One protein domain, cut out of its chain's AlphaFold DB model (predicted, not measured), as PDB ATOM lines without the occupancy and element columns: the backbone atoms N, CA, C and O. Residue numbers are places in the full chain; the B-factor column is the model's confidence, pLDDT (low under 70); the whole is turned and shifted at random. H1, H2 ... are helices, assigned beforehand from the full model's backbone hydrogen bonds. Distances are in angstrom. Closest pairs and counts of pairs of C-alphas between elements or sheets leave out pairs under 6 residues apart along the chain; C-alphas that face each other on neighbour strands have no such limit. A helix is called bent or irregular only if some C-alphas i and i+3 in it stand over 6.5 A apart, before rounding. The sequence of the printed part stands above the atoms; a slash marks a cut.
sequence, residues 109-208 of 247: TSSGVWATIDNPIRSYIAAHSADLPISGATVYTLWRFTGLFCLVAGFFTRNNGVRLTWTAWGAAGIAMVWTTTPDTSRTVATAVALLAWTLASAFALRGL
ATOM      1  N   THR A 109     107.653  95.122 142.112       55.12
ATOM      2  CA  THR A 109     106.964  96.400 142.378       55.12
ATOM      3  C   THR A 109     107.889  97.470 142.978       55.12
ATOM      4  O   THR A 109     107.758  98.655 142.672       55.12
ATOM      5  N   SER A 110     108.876  97.071 143.786       48.66
ATOM      6  CA  SER A 110     109.853  97.986 144.391       48.66
ATOM      7  C   SER A 110     110.822  98.599 143.372       48.66
ATOM      8  O   SER A 110     111.136  99.788 143.480       48.66
ATOM      9  N   SER A 111     111.259  97.845 142.356       60.28
ATOM     10  CA  SER A 111     112.107  98.380 141.285       60.28
ATOM     11  C   SER A 111     111.313  99.275 140.338       60.28
ATOM     12  O   SER A 111     111.846 100.275 139.865       60.28
ATOM     13  N   GLY A 112     110.029  98.973 140.114       66.19
ATOM     14  CA  GLY A 112     109.131  99.812 139.314       66.19
ATOM     15  C   GLY A 112     108.941 101.216 139.899       66.19
ATOM     16  O   GLY A 112     109.026 102.212 139.177       66.19
ATOM     17  N   VAL A 113     108.763 101.323 141.222       68.31
ATOM     18  CA  VAL A 113     108.616 102.622 141.906       68.31
ATOM     19  C   VAL A 113     109.898 103.452 141.815       68.31
ATOM     20  O   VAL A 113     109.839 104.637 141.488       68.31
ATOM     21  N   TRP A 114     111.068 102.846 142.034       73.44
ATOM     22  CA  TRP A 114     112.344 103.557 141.887       73.44
ATOM     23  C   TRP A 114     112.635 103.959 140.444       73.44
ATOM     24  O   TRP A 114     113.057 105.089 140.203       73.44
ATOM     25  N   ALA A 115     112.350 103.084 139.480       76.00
ATOM     26  CA  ALA A 115     112.476 103.385 138.057       76.00
ATOM     27  C   ALA A 115     111.576 104.558 137.635       76.00
ATOM     28  O   ALA A 115     111.974 105.362 136.795       76.00
ATOM     29  N   THR A 116     110.406 104.706 138.263       78.69
ATOM     30  CA  THR A 116     109.484 105.828 138.021       78.69
ATOM     31  C   THR A 116     110.081 107.180 138.426       78.69
ATOM     32  O   THR A 116     109.696 108.200 137.866       78.69
ATOM     33  N   ILE A 117     111.033 107.213 139.363       79.31
ATOM     34  CA  ILE A 117     111.692 108.448 139.813       79.31
ATOM     35  C   ILE A 117     113.051 108.635 139.122       79.31
ATOM     36  O   ILE A 117     113.350 109.725 138.635       79.31
ATOM     37  N   ASP A 118     113.884 107.590 139.068       83.81
ATOM     38  CA  ASP A 118     115.273 107.701 138.596       83.81
ATOM     39  C   ASP A 118     115.380 107.833 137.074       83.81
ATOM     40  O   ASP A 118     116.191 108.622 136.582       83.81
ATOM     41  N   ASN A 119     114.546 107.106 136.316       85.31
ATOM     42  CA  ASN A 119     114.611 107.141 134.853       85.31
ATOM     43  C   ASN A 119     114.311 108.543 134.293       85.31
ATOM     44  O   ASN A 119     115.100 109.011 133.466       85.31
ATOM     45  N   PRO A 120     113.260 109.255 134.752       86.69
ATOM     46  CA  PRO A 120     113.012 110.643 134.357       86.69
ATOM     47  C   PRO A 120     114.198 111.578 134.640       86.69
ATOM     48  O   PRO A 120     114.632 112.321 133.763       86.69
ATOM     49  N   ILE A 121     114.801 111.495 135.833       86.06
ATOM     50  CA  ILE A 121     115.951 112.335 136.217       86.06
ATOM     51  C   ILE A 121     117.156 112.061 135.312       86.06
ATOM     52  O   ILE A 121     117.795 112.989 134.809       86.06
ATOM     53  N   ARG A 122     117.464 110.782 135.071       86.56
ATOM     54  CA  ARG A 122     118.573 110.380 134.199       86.56
ATOM     55  C   ARG A 122     118.344 110.830 132.758       86.56
ATOM     56  O   ARG A 122     119.273 111.333 132.131       86.56
ATOM     57  N   SER A 123     117.120 110.680 132.253       87.44
ATOM     58  CA  SER A 123     116.729 111.127 130.914       87.44
ATOM     59  C   SER A 123     116.836 112.647 130.773       87.44
ATOM     60  O   SER A 123     117.438 113.124 129.812       87.44
ATOM     61  N   TYR A 124     116.357 113.406 131.766       87.62
ATOM     62  CA  TYR A 124     116.464 114.864 131.791       87.62
ATOM     63  C   TYR A 124     117.918 115.316 131.689       87.62
ATOM     64  O   TYR A 124     118.254 116.150 130.847       87.62
ATOM     65  N   ILE A 125     118.786 114.748 132.531       87.69
ATOM     66  CA  ILE A 125     120.203 115.102 132.565       87.69
ATOM     67  C   ILE A 125     120.881 114.716 131.253       87.69
ATOM     68  O   ILE A 125     121.628 115.527 130.719       87.69
ATOM     69  N   ALA A 126     120.608 113.532 130.700       86.75
ATOM     70  CA  ALA A 126     121.164 113.117 129.413       86.75
ATOM     71  C   ALA A 126     120.764 114.076 128.278       86.75
ATOM     72  O   ALA A 126     121.624 114.506 127.516       86.75
ATOM     73  N   ALA A 127     119.490 114.472 128.218       87.25
ATOM     74  CA  ALA A 127     118.994 115.408 127.212       87.25
ATOM     75  C   ALA A 127     119.624 116.806 127.344       87.25
ATOM     76  O   ALA A 127     120.008 117.403 126.345       87.25
ATOM     77  N   HIS A 128     119.784 117.310 128.569       87.06
ATOM     78  CA  HIS A 128     120.308 118.659 128.825       87.06
ATOM     79  C   HIS A 128     121.837 118.727 128.948       87.06
ATOM     80  O   HIS A 128     122.375 119.802 129.189       87.06
ATOM     81  N   SER A 129     122.544 117.601 128.812       85.62
ATOM     82  CA  SER A 129     124.014 117.537 128.823       85.62
ATOM     83  C   SER A 129     124.616 117.173 127.468       85.62
ATOM     84  O   SER A 129     125.838 117.156 127.350       85.62
ATOM     85  N   ALA A 130     123.791 116.915 126.449       79.50
ATOM     86  CA  ALA A 130     124.245 116.519 125.116       79.50
ATOM     87  C   ALA A 130     125.168 117.562 124.460       79.50
ATOM     88  O   ALA A 130     126.119 117.190 123.776       79.50
ATOM     89  N   ASP A 131     124.933 118.845 124.741       80.69
ATOM     90  CA  ASP A 131     125.710 119.964 124.194       80.69
ATOM     91  C   ASP A 131     126.787 120.486 125.163       80.69
ATOM     92  O   ASP A 131     127.441 121.497 124.895       80.69
ATOM     93  N   LEU A 132     126.971 119.831 126.317       81.62
ATOM     94  CA  LEU A 132     127.949 120.255 127.313       81.62
ATOM     95  C   LEU A 132     129.306 119.558 127.113       81.62
ATOM     96  O   LEU A 132     129.365 118.391 126.732       81.62
ATOM     97  N   PRO A 133     130.422 120.216 127.492       80.75
ATOM     98  CA  PRO A 133     131.752 119.594 127.496       80.75
ATOM     99  C   PRO A 133     131.894 118.429 128.489       80.75
ATOM    100  O   PRO A 133     132.877 117.692 128.453       80.75
ATOM    101  N   ILE A 134     130.949 118.297 129.423       70.25
ATOM    102  CA  ILE A 134     130.918 117.265 130.459       70.25
ATOM    103  C   ILE A 134     129.863 116.216 130.111       70.25
ATOM    104  O   ILE A 134     128.731 116.551 129.776       70.25
ATOM    105  N   SER A 135     130.217 114.933 130.230       76.69
ATOM    106  CA  SER A 135     129.285 113.849 129.913       76.69
ATOM    107  C   SER A 135     128.091 113.819 130.874       76.69
ATOM    108  O   SER A 135     128.244 114.016 132.083       76.69
ATOM    109  N   GLY A 136     126.903 113.480 130.366       72.62
ATOM    110  CA  GLY A 136     125.694 113.351 131.189       72.62
ATOM    111  C   GLY A 136     125.822 112.359 132.345       72.62
ATOM    112  O   GLY A 136     125.283 112.594 133.424       72.62
ATOM    113  N   ALA A 137     126.615 111.296 132.175       71.94
ATOM    114  CA  ALA A 137     126.937 110.361 133.254       71.94
ATOM    115  C   ALA A 137     127.713 111.035 134.401       71.94
ATOM    116  O   ALA A 137     127.439 110.779 135.576       71.94
ATOM    117  N   THR A 138     128.643 111.938 134.072       71.38
ATOM    118  CA  THR A 138     129.386 112.735 135.060       71.38
ATOM    119  C   THR A 138     128.449 113.684 135.799       71.38
ATOM    120  O   THR A 138     128.463 113.728 137.029       71.38
ATOM    121  N   VAL A 139     127.574 114.382 135.068       78.38
ATOM    122  CA  VAL A 139     126.569 115.288 135.652       78.38
ATOM    123  C   VAL A 139     125.619 114.534 136.583       78.38
ATOM    124  O   VAL A 139     125.373 114.975 137.703       78.38
ATOM    125  N   TYR A 140     125.134 113.366 136.166       77.12
ATOM    126  CA  TYR A 140     124.262 112.520 136.980       77.12
ATOM    127  C   TYR A 140     124.969 112.000 138.241       77.12
ATOM    128  O   TYR A 140     124.383 111.954 139.323       77.12
ATOM    129  N   THR A 141     126.257 111.676 138.138       73.75
ATOM    130  CA  THR A 141     127.073 111.263 139.286       73.75
ATOM    131  C   THR A 141     127.241 112.410 140.286       73.75
ATOM    132  O   THR A 141     126.975 112.234 141.475       73.75
ATOM    133  N   LEU A 142     127.590 113.610 139.810       72.88
ATOM    134  CA  LEU A 142     127.658 114.831 140.624       72.88
ATOM    135  C   LEU A 142     126.317 115.143 141.296       72.88
ATOM    136  O   LEU A 142     126.277 115.458 142.489       72.88
ATOM    137  N   TRP A 143     125.216 115.005 140.555       82.81
ATOM    138  CA  TRP A 143     123.861 115.187 141.065       82.81
ATOM    139  C   TRP A 143     123.569 114.253 142.245       82.81
ATOM    140  O   TRP A 143     123.139 114.716 143.304       82.81
ATOM    141  N   ARG A 144     123.873 112.956 142.103       82.31
ATOM    142  CA  ARG A 144     123.699 111.954 143.168       82.31
ATOM    143  C   ARG A 144     124.560 112.250 144.394       82.31
ATOM    144  O   ARG A 144     124.048 112.229 145.512       82.31
ATOM    145  N   PHE A 145     125.841 112.567 144.196       76.31
ATOM    146  CA  PHE A 145     126.744 112.906 145.300       76.31
ATOM    147  C   PHE A 145     126.300 114.161 146.047       76.31
ATOM    148  O   PHE A 145     126.371 114.192 147.272       76.31
ATOM    149  N   THR A 146     125.787 115.166 145.335       77.44
ATOM    150  CA  THR A 146     125.269 116.397 145.947       77.44
ATOM    151  C   THR A 146     124.070 116.106 146.847       77.44
ATOM    152  O   THR A 146     124.036 116.578 147.984       77.44
ATOM    153  N   GLY A 147     123.122 115.285 146.381       76.25
ATOM    154  CA  GLY A 147     121.965 114.874 147.178       76.25
ATOM    155  C   GLY A 147     122.374 114.104 148.432       76.25
ATOM    156  O   GLY A 147     121.970 114.461 149.540       76.25
ATOM    157  N   LEU A 148     123.245 113.102 148.280       75.88
ATOM    158  CA  LEU A 148     123.745 112.300 149.400       75.88
ATOM    159  C   LEU A 148     124.516 113.154 150.413       75.88
ATOM    160  O   LEU A 148     124.288 113.047 151.618       75.88
ATOM    161  N   PHE A 149     125.395 114.032 149.929       74.75
ATOM    162  CA  PHE A 149     126.152 114.941 150.777       74.75
ATOM    163  C   PHE A 149     125.218 115.859 151.563       74.75
ATOM    164  O   PHE A 149     125.383 115.981 152.771       74.75
ATOM    165  N   CYS A 150     124.211 116.457 150.924       73.06
ATOM    166  CA  CYS A 150     123.269 117.338 151.613       73.06
ATOM    167  C   CYS A 150     122.400 116.589 152.634       73.06
ATOM    168  O   CYS A 150     122.110 117.149 153.690       73.06
ATOM    169  N   LEU A 151     122.031 115.331 152.374       70.88
ATOM    170  CA  LEU A 151     121.310 114.486 153.332       70.88
ATOM    171  C   LEU A 151     122.159 114.206 154.578       70.88
ATOM    172  O   LEU A 151     121.726 114.451 155.706       70.88
ATOM    173  N   VAL A 152     123.387 113.727 154.372       68.56
ATOM    174  CA  VAL A 152     124.322 113.376 155.447       68.56
ATOM    175  C   VAL A 152     124.726 114.634 156.212       68.56
ATOM    176  O   VAL A 152     124.552 114.717 157.427       68.56
ATOM    177  N   ALA A 153     125.195 115.663 155.510       68.00
ATOM    178  CA  ALA A 153     125.579 116.920 156.125       68.00
ATOM    179  C   ALA A 153     124.385 117.590 156.821       68.00
ATOM    180  O   ALA A 153     124.569 118.102 157.915       68.00
ATOM    181  N   GLY A 154     123.166 117.555 156.274       65.94
ATOM    182  CA  GLY A 154     121.974 118.130 156.914       65.94
ATOM    183  C   GLY A 154     121.571 117.416 158.209       65.94
ATOM    184  O   GLY A 154     121.082 118.059 159.142       65.94
ATOM    185  N   PHE A 155     121.846 116.110 158.288       64.69
ATOM    186  CA  PHE A 155     121.665 115.308 159.496       64.69
ATOM    187  C   PHE A 155     122.697 115.649 160.584       64.69
ATOM    188  O   PHE A 155     122.336 115.803 161.750       64.69
ATOM    189  N   PHE A 156     123.975 115.809 160.218       63.59
ATOM    190  CA  PHE A 156     125.055 116.079 161.180       63.59
ATOM    191  C   PHE A 156     125.225 117.560 161.530       63.59
ATOM    192  O   PHE A 156     125.602 117.898 162.653       63.59
ATOM    193  N   THR A 157     124.951 118.459 160.589       61.78
ATOM    194  CA  THR A 157     125.135 119.899 160.763       61.78
ATOM    195  C   THR A 157     123.804 120.609 160.948       61.78
ATOM    196  O   THR A 157     122.850 120.462 160.189       61.78
ATOM    197  N   ARG A 158     123.754 121.487 161.951       64.38
ATOM    198  CA  ARG A 158     122.618 122.384 162.201       64.38
ATOM    199  C   ARG A 158     122.607 123.594 161.247       64.38
ATOM    200  O   ARG A 158     122.097 124.651 161.600       64.38
ATOM    201  N   ASN A 159     123.216 123.456 160.066       67.12
ATOM    202  CA  ASN A 159     123.409 124.534 159.104       67.12
ATOM    203  C   ASN A 159     122.180 124.674 158.193       67.12
ATOM    204  O   ASN A 159     121.830 123.758 157.448       67.12
ATOM    205  N   ASN A 160     121.554 125.852 158.220       69.56
ATOM    206  CA  ASN A 160     120.395 126.165 157.386       69.56
ATOM    207  C   ASN A 160     120.725 126.149 155.885       69.56
ATOM    208  O   ASN A 160     119.865 125.784 155.092       69.56
ATOM    209  N   GLY A 161     121.963 126.470 155.491       71.56
ATOM    210  CA  GLY A 161     122.388 126.448 154.088       71.56
ATOM    211  C   GLY A 161     122.327 125.047 153.481       71.56
ATOM    212  O   GLY A 161     121.754 124.865 152.417       71.56
ATOM    213  N   VAL A 162     122.815 124.031 154.199       74.50
ATOM    214  CA  VAL A 162     122.773 122.630 153.741       74.50
ATOM    215  C   VAL A 162     121.333 122.126 153.623       74.50
ATOM    216  O   VAL A 162     120.999 121.406 152.686       74.50
ATOM    217  N   ARG A 163     120.459 122.547 154.543       74.75
ATOM    218  CA  ARG A 163     119.028 122.207 154.519       74.75
ATOM    219  C   ARG A 163     118.318 122.852 153.334       74.75
ATOM    220  O   ARG A 163     117.522 122.185 152.682       74.75
ATOM    221  N   LEU A 164     118.642 124.111 153.031       79.25
ATOM    222  CA  LEU A 164     118.138 124.789 151.838       79.25
ATOM    223  C   LEU A 164     118.618 124.088 150.567       79.25
ATOM    224  O   LEU A 164     117.795 123.793 149.703       79.25
ATOM    225  N   THR A 165     119.903 123.729 150.483       81.50
ATOM    226  CA  THR A 165     120.444 122.980 149.341       81.50
ATOM    227  C   THR A 165     119.777 121.616 149.189       81.50
ATOM    228  O   THR A 165     119.411 121.260 148.076       81.50
ATOM    229  N   TRP A 166     119.531 120.887 150.286       85.12
ATOM    230  CA  TRP A 166     118.747 119.646 150.271       85.12
ATOM    231  C   TRP A 166     117.361 119.890 149.665       85.12
ATOM    232  O   TRP A 166     117.017 119.269 148.665       85.12
ATOM    233  N   THR A 167     116.594 120.849 150.200       84.31
ATOM    234  CA  THR A 167     115.240 121.148 149.700       84.31
ATOM    235  C   THR A 167     115.222 121.581 148.236       84.31
ATOM    236  O   THR A 167     114.364 121.121 147.484       84.31
ATOM    237  N   ALA A 168     116.183 122.407 147.815       86.94
ATOM    238  CA  ALA A 168     116.313 122.854 146.434       86.94
ATOM    239  C   ALA A 168     116.675 121.691 145.501       86.94
ATOM    240  O   ALA A 168     116.102 121.576 144.420       86.94
ATOM    241  N   TRP A 169     117.567 120.799 145.940       88.31
ATOM    242  CA  TRP A 169     117.958 119.602 145.197       88.31
ATOM    243  C   TRP A 169     116.758 118.686 144.938       88.31
ATOM    244  O   TRP A 169     116.512 118.300 143.796       88.31
ATOM    245  N   GLY A 170     115.949 118.397 145.960       85.25
ATOM    246  CA  GLY A 170     114.761 117.562 145.774       85.25
ATOM    247  C   GLY A 170     113.658 118.229 144.960       85.25
ATOM    248  O   GLY A 170     113.045 117.573 144.122       85.25
ATOM    249  N   ALA A 171     113.436 119.536 145.138       88.88
ATOM    250  CA  ALA A 171     112.483 120.291 144.322       88.88
ATOM    251  C   ALA A 171     112.870 120.273 142.835       88.88
ATOM    252  O   ALA A 171     112.024 120.030 141.975       88.88
ATOM    253  N   ALA A 172     114.156 120.460 142.536       88.25
ATOM    254  CA  ALA A 172     114.676 120.334 141.183       88.25
ATOM    255  C   ALA A 172     114.519 118.900 140.642       88.25
ATOM    256  O   ALA A 172     114.100 118.740 139.502       88.25
ATOM    257  N   GLY A 173     114.736 117.861 141.457       86.81
ATOM    258  CA  GLY A 173     114.458 116.472 141.065       86.81
ATOM    259  C   GLY A 173     112.985 116.224 140.707       86.81
ATOM    260  O   GLY A 173     112.691 115.624 139.677       86.81
ATOM    261  N   ILE A 174     112.048 116.746 141.502       89.06
ATOM    262  CA  ILE A 174     110.604 116.656 141.221       89.06
ATOM    263  C   ILE A 174     110.254 117.394 139.921       89.06
ATOM    264  O   ILE A 174     109.471 116.883 139.120       89.06
ATOM    265  N   ALA A 175     110.860 118.559 139.673       89.88
ATOM    266  CA  ALA A 175     110.683 119.287 138.419       89.88
ATOM    267  C   ALA A 175     111.203 118.487 137.211       89.88
ATOM    268  O   ALA A 175     110.525 118.436 136.188       89.88
ATOM    269  N   MET A 176     112.350 117.809 137.335       90.00
ATOM    270  CA  MET A 176     112.869 116.920 136.286       90.00
ATOM    271  C   MET A 176     111.917 115.749 136.006       90.00
ATOM    272  O   MET A 176     111.676 115.425 134.845       90.00
ATOM    273  N   VAL A 177     111.334 115.142 137.048       89.56
ATOM    274  CA  VAL A 177     110.320 114.082 136.893       89.56
ATOM    275  C   VAL A 177     109.091 114.615 136.162       89.56
ATOM    276  O   VAL A 177     108.600 113.970 135.235       89.56
ATOM    277  N   TRP A 178     108.611 115.807 136.526       88.81
ATOM    278  CA  TRP A 178     107.476 116.438 135.857       88.81
ATOM    279  C   TRP A 178     107.738 116.642 134.362       88.81
ATOM    280  O   TRP A 178     106.913 116.260 133.540       88.81
ATOM    281  N   THR A 179     108.885 117.208 133.990       89.50
ATOM    282  CA  THR A 179     109.156 117.585 132.594       89.50
ATOM    283  C   THR A 179     109.416 116.400 131.672       89.50
ATOM    284  O   THR A 179     109.144 116.500 130.480       89.50
ATOM    285  N   THR A 180     109.917 115.279 132.195       89.75
ATOM    286  CA  THR A 180     110.315 114.121 131.373       89.75
ATOM    287  C   THR A 180     109.345 112.950 131.414       89.75
ATOM    288  O   THR A 180     109.430 112.061 130.569       89.75
ATOM    289  N   THR A 181     108.390 112.942 132.346       87.38
ATOM    290  CA  THR A 181     107.353 111.904 132.376       87.38
ATOM    291  C   THR A 181     106.262 112.190 131.326       87.38
ATOM    292  O   THR A 181     105.823 113.344 131.208       87.38
ATOM    293  N   PRO A 182     105.780 111.166 130.583       84.75
ATOM    294  CA  PRO A 182     104.657 111.294 129.648       84.75
ATOM    295  C   PRO A 182     103.383 111.855 130.298       84.75
ATOM    296  O   PRO A 182     103.103 111.568 131.462       84.75
ATOM    297  N   ASP A 183     102.580 112.612 129.540       84.12
ATOM    298  CA  ASP A 183     101.431 113.374 130.066       84.12
ATOM    299  C   ASP A 183     100.444 112.522 130.884       84.12
ATOM    300  O   ASP A 183      99.997 112.947 131.949       84.12
ATOM    301  N   THR A 184     100.152 111.296 130.438       82.69
ATOM    302  CA  THR A 184      99.176 110.397 131.078       82.69
ATOM    303  C   THR A 184      99.598 109.930 132.478       82.69
ATOM    304  O   THR A 184      98.740 109.676 133.319       82.69
ATOM    305  N   SER A 185     100.902 109.810 132.752       83.00
ATOM    306  CA  SER A 185     101.441 109.297 134.025       83.00
ATOM    307  C   SER A 185     102.170 110.352 134.861       83.00
ATOM    308  O   SER A 185     102.545 110.084 136.005       83.00
ATOM    309  N   ARG A 186     102.339 111.567 134.323       86.00
ATOM    310  CA  ARG A 186     103.128 112.648 134.924       86.00
ATOM    311  C   ARG A 186     102.714 112.977 136.351       86.00
ATOM    312  O   ARG A 186     103.580 113.065 137.218       86.00
ATOM    313  N   THR A 187     101.414 113.135 136.602       85.31
ATOM    314  CA  THR A 187     100.866 113.496 137.922       85.31
ATOM    315  C   THR A 187     101.129 112.422 138.972       85.31
ATOM    316  O   THR A 187     101.536 112.735 140.088       85.31
ATOM    317  N   VAL A 188     100.955 111.149 138.611       83.00
ATOM    318  CA  VAL A 188     101.202 110.018 139.514       83.00
ATOM    319  C   VAL A 188     102.697 109.887 139.812       83.00
ATOM    320  O   VAL A 188     103.077 109.779 140.975       83.00
ATOM    321  N   ALA A 189     103.556 109.976 138.794       80.38
ATOM    322  CA  ALA A 189     105.006 109.899 138.971       80.38
ATOM    323  C   ALA A 189     105.551 111.038 139.848       80.38
ATOM    324  O   ALA A 189     106.362 110.801 140.745       80.38
ATOM    325  N   THR A 190     105.064 112.270 139.655       85.62
ATOM    326  CA  THR A 190     105.459 113.394 140.519       85.62
ATOM    327  C   THR A 190     104.928 113.263 141.936       85.62
ATOM    328  O   THR A 190     105.661 113.587 142.866       85.62
ATOM    329  N   ALA A 191     103.702 112.769 142.132       79.50
ATOM    330  CA  ALA A 191     103.174 112.518 143.470       79.50
ATOM    331  C   ALA A 191     104.029 111.486 144.224       79.50
ATOM    332  O   ALA A 191     104.378 111.700 145.385       79.50
ATOM    333  N   VAL A 192     104.438 110.407 143.552       79.19
ATOM    334  CA  VAL A 192     105.338 109.388 144.112       79.19
ATOM    335  C   VAL A 192     106.713 109.981 144.443       79.19
ATOM    336  O   VAL A 192     107.219 109.771 145.547       79.19
ATOM    337  N   ALA A 193     107.293 110.778 143.540       81.94
ATOM    338  CA  ALA A 193     108.564 111.461 143.781       81.94
ATOM    339  C   ALA A 193     108.486 112.439 144.968       81.94
ATOM    340  O   ALA A 193     109.378 112.460 145.818       81.94
ATOM    341  N   LEU A 194     107.397 113.206 145.070       84.06
ATOM    342  CA  LEU A 194     107.135 114.118 146.181       84.06
ATOM    343  C   LEU A 194     107.018 113.356 147.507       84.06
ATOM    344  O   LEU A 194     107.646 113.747 148.488       84.06
ATOM    345  N   LEU A 195     106.266 112.251 147.550       77.12
ATOM    346  CA  LEU A 195     106.118 111.436 148.759       77.12
ATOM    347  C   LEU A 195     107.461 110.857 149.215       77.12
ATOM    348  O   LEU A 195     107.832 111.016 150.380       77.12
ATOM    349  N   ALA A 196     108.236 110.273 148.298       74.06
ATOM    350  CA  ALA A 196     109.581 109.788 148.599       74.06
ATOM    351  C   ALA A 196     110.478 110.911 149.152       74.06
ATOM    352  O   ALA A 196     111.184 110.731 150.148       74.06
ATOM    353  N   TRP A 197     110.392 112.105 148.561       84.50
ATOM    354  CA  TRP A 197     111.147 113.271 149.002       84.50
ATOM    355  C   TRP A 197     110.732 113.792 150.387       84.50
ATOM    356  O   TRP A 197     111.586 114.167 151.195       84.50
ATOM    357  N   THR A 198     109.433 113.800 150.695       76.31
ATOM    358  CA  THR A 198     108.929 114.212 152.018       76.31
ATOM    359  C   THR A 198     109.401 113.268 153.120       76.31
ATOM    360  O   THR A 198     109.873 113.733 154.159       76.31
ATOM    361  N   LEU A 199     109.372 111.956 152.864       70.06
ATOM    362  CA  LEU A 199     109.902 110.943 153.776       70.06
ATOM    363  C   LEU A 199     111.398 111.155 154.026       70.06
ATOM    364  O   LEU A 199     111.834 111.175 155.175       70.06
ATOM    365  N   ALA A 200     112.181 111.402 152.973       69.56
ATOM    366  CA  ALA A 200     113.607 111.689 153.104       69.56
ATOM    367  C   ALA A 200     113.876 113.017 153.850       69.56
ATOM    368  O   ALA A 200     114.795 113.118 154.665       69.56
ATOM    369  N   SER A 201     113.034 114.032 153.645       69.38
ATOM    370  CA  SER A 201     113.146 115.331 154.320       69.38
ATOM    371  C   SER A 201     112.848 115.260 155.818       69.38
ATOM    372  O   SER A 201     113.443 116.016 156.585       69.38
ATOM    373  N   ALA A 202     112.009 114.321 156.269       65.81
ATOM    374  CA  ALA A 202     111.799 114.075 157.697       65.81
ATOM    375  C   ALA A 202     113.100 113.655 158.410       65.81
ATOM    376  O   ALA A 202     113.329 114.024 159.565       65.81
ATOM    377  N   PHE A 203     113.990 112.946 157.709       59.97
ATOM    378  CA  PHE A 203     115.318 112.601 158.218       59.97
ATOM    379  C   PHE A 203     116.279 113.793 158.187       59.97
ATOM    380  O   PHE A 203     116.935 114.066 159.192       59.97
ATOM    381  N   ALA A 204     116.335 114.533 157.077       58.06
ATOM    382  CA  ALA A 204     117.257 115.663 156.915       58.06
ATOM    383  C   ALA A 204     116.919 116.874 157.813       58.06
ATOM    384  O   ALA A 204     117.803 117.626 158.219       58.06
ATOM    385  N   LEU A 205     115.640 117.076 158.146       60.09
ATOM    386  CA  LEU A 205     115.170 118.211 158.953       60.09
ATOM    387  C   LEU A 205     115.059 117.900 160.453       60.09
ATOM    388  O   LEU A 205     114.679 118.777 161.242       60.09
ATOM    389  N   ARG A 206     115.427 116.684 160.876       57.16
ATOM    390  CA  ARG A 206     115.408 116.271 162.284       57.16
ATOM    391  C   ARG A 206     116.234 117.269 163.116       57.16
ATOM    392  O   ARG A 206     117.370 117.611 162.785       57.16
ATOM    393  N   GLY A 207     115.626 117.840 164.159       49.81
ATOM    394  CA  GLY A 207     116.273 118.835 165.029       49.81
ATOM    395  C   GLY A 207     115.936 120.313 164.774       49.81
ATOM    396  O   GLY A 207     116.560 121.170 165.418       49.81
ATOM    397  N   LEU A 208     114.945 120.630 163.920       49.81
ATOM    398  CA  LEU A 208     114.210 121.909 163.969       49.81
ATOM    399  C   LEU A 208     113.459 122.025 165.307       49.81
ATOM    400  O   LEU A 208     112.247 121.873 165.394       49.81
TER     401      LEU A 208
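AT A GLANCE: This is residues 109 to 208 of the 247 residues of an uncharacterized protein of Streptomyces sp. Tu6071 (UniProt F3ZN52). Three helices, H2, H3 and H4, form an up-and-down bundle spread like a fan, with H2 and H4 meeting near their last residues and well separated where they begin. H1 crosses the wide end of this fan, packing on the first residues of H2, the last part of H3 and the early part of H4. The printed part has 100 residues with four named helices, in the order H1, H2, H3, H4, and no named strand; the class is all helix. The whole is compact, with a radius of gyration of the C-alphas of 14.2 A and spans of 38 by 34 by 20 A.

IN THESE COORDINATES: Find C-alpha 109 at (106.964, 96.400, 142.378); from there H1, residues 109 to 129, runs 30.4 A from first to last C-alpha. It has a kink of 32 degrees near residue 117 and is neither bent nor irregular, but only just: C-alphas 116 and 119 are 6.2 A apart. Look next at C-alpha 136, at (125.694, 113.351, 131.189), where H2 begins; it covers residues 136 to 156 and is 30.1 A long. H3, residues 160 to 180, measures 30.4 A. H4, residues 186 to 204, measures 26.3 A and ends at C-alpha 204, (117.257, 115.663, 156.915).

HOW THE PARTS SIT: Start with the bundle, in which each helix runs against the one before it. H3 and H4 form a helical hairpin and touch at a shallow tilt of 15 degrees, opposite ways; their closest C-alphas are those of Trp 178 and Arg 186, 5.8 A apart. H2 and H3 form another helical hairpin, at a steep tilt of 38 degrees, opposite ways; H2 touches H3 with residues 147 to 154 alone, and the closest C-alphas, of Cys 150 and Trp 166, are 5.3 A apart. H2 and H4 run the same way at a steep tilt of 40 degrees and touch, the closest C-alphas being those of Phe 155 and Ala 204, 5.1 A apart. Now turn to H1: with residues 117 to 124 alone it touches H3, about perpendicular at 88 degrees, and the closest C-alphas, of Pro 120 and Val 177, are 5.1 A apart. It touches H4, about perpendicular at 82 degrees, closest at the C-alphas of Ile 117 and Ala 193, 5.9 A. It touches H2 at a steep tilt of 61 degrees, closest at the C-alphas of Ala 126 and Gly 136, 4.9 A. In H2 and H3 every O i to N i+4 pair is within hydrogen-bond range; in H1 14 of 17 are, and in H4 14 of 15.

THE WHOLE: The two C-alphas farthest apart, of Asp 131 and Gly 207, are 41.9 A apart. The printed part has no cut; the links H2 to H3 and H3 to H4 are tight, and H1 to H2 is short. In this model the mean pLDDT of the printed part is 77.1, and it is under 70 in residues 109 to 113, 152 to 160 and 200 to 208.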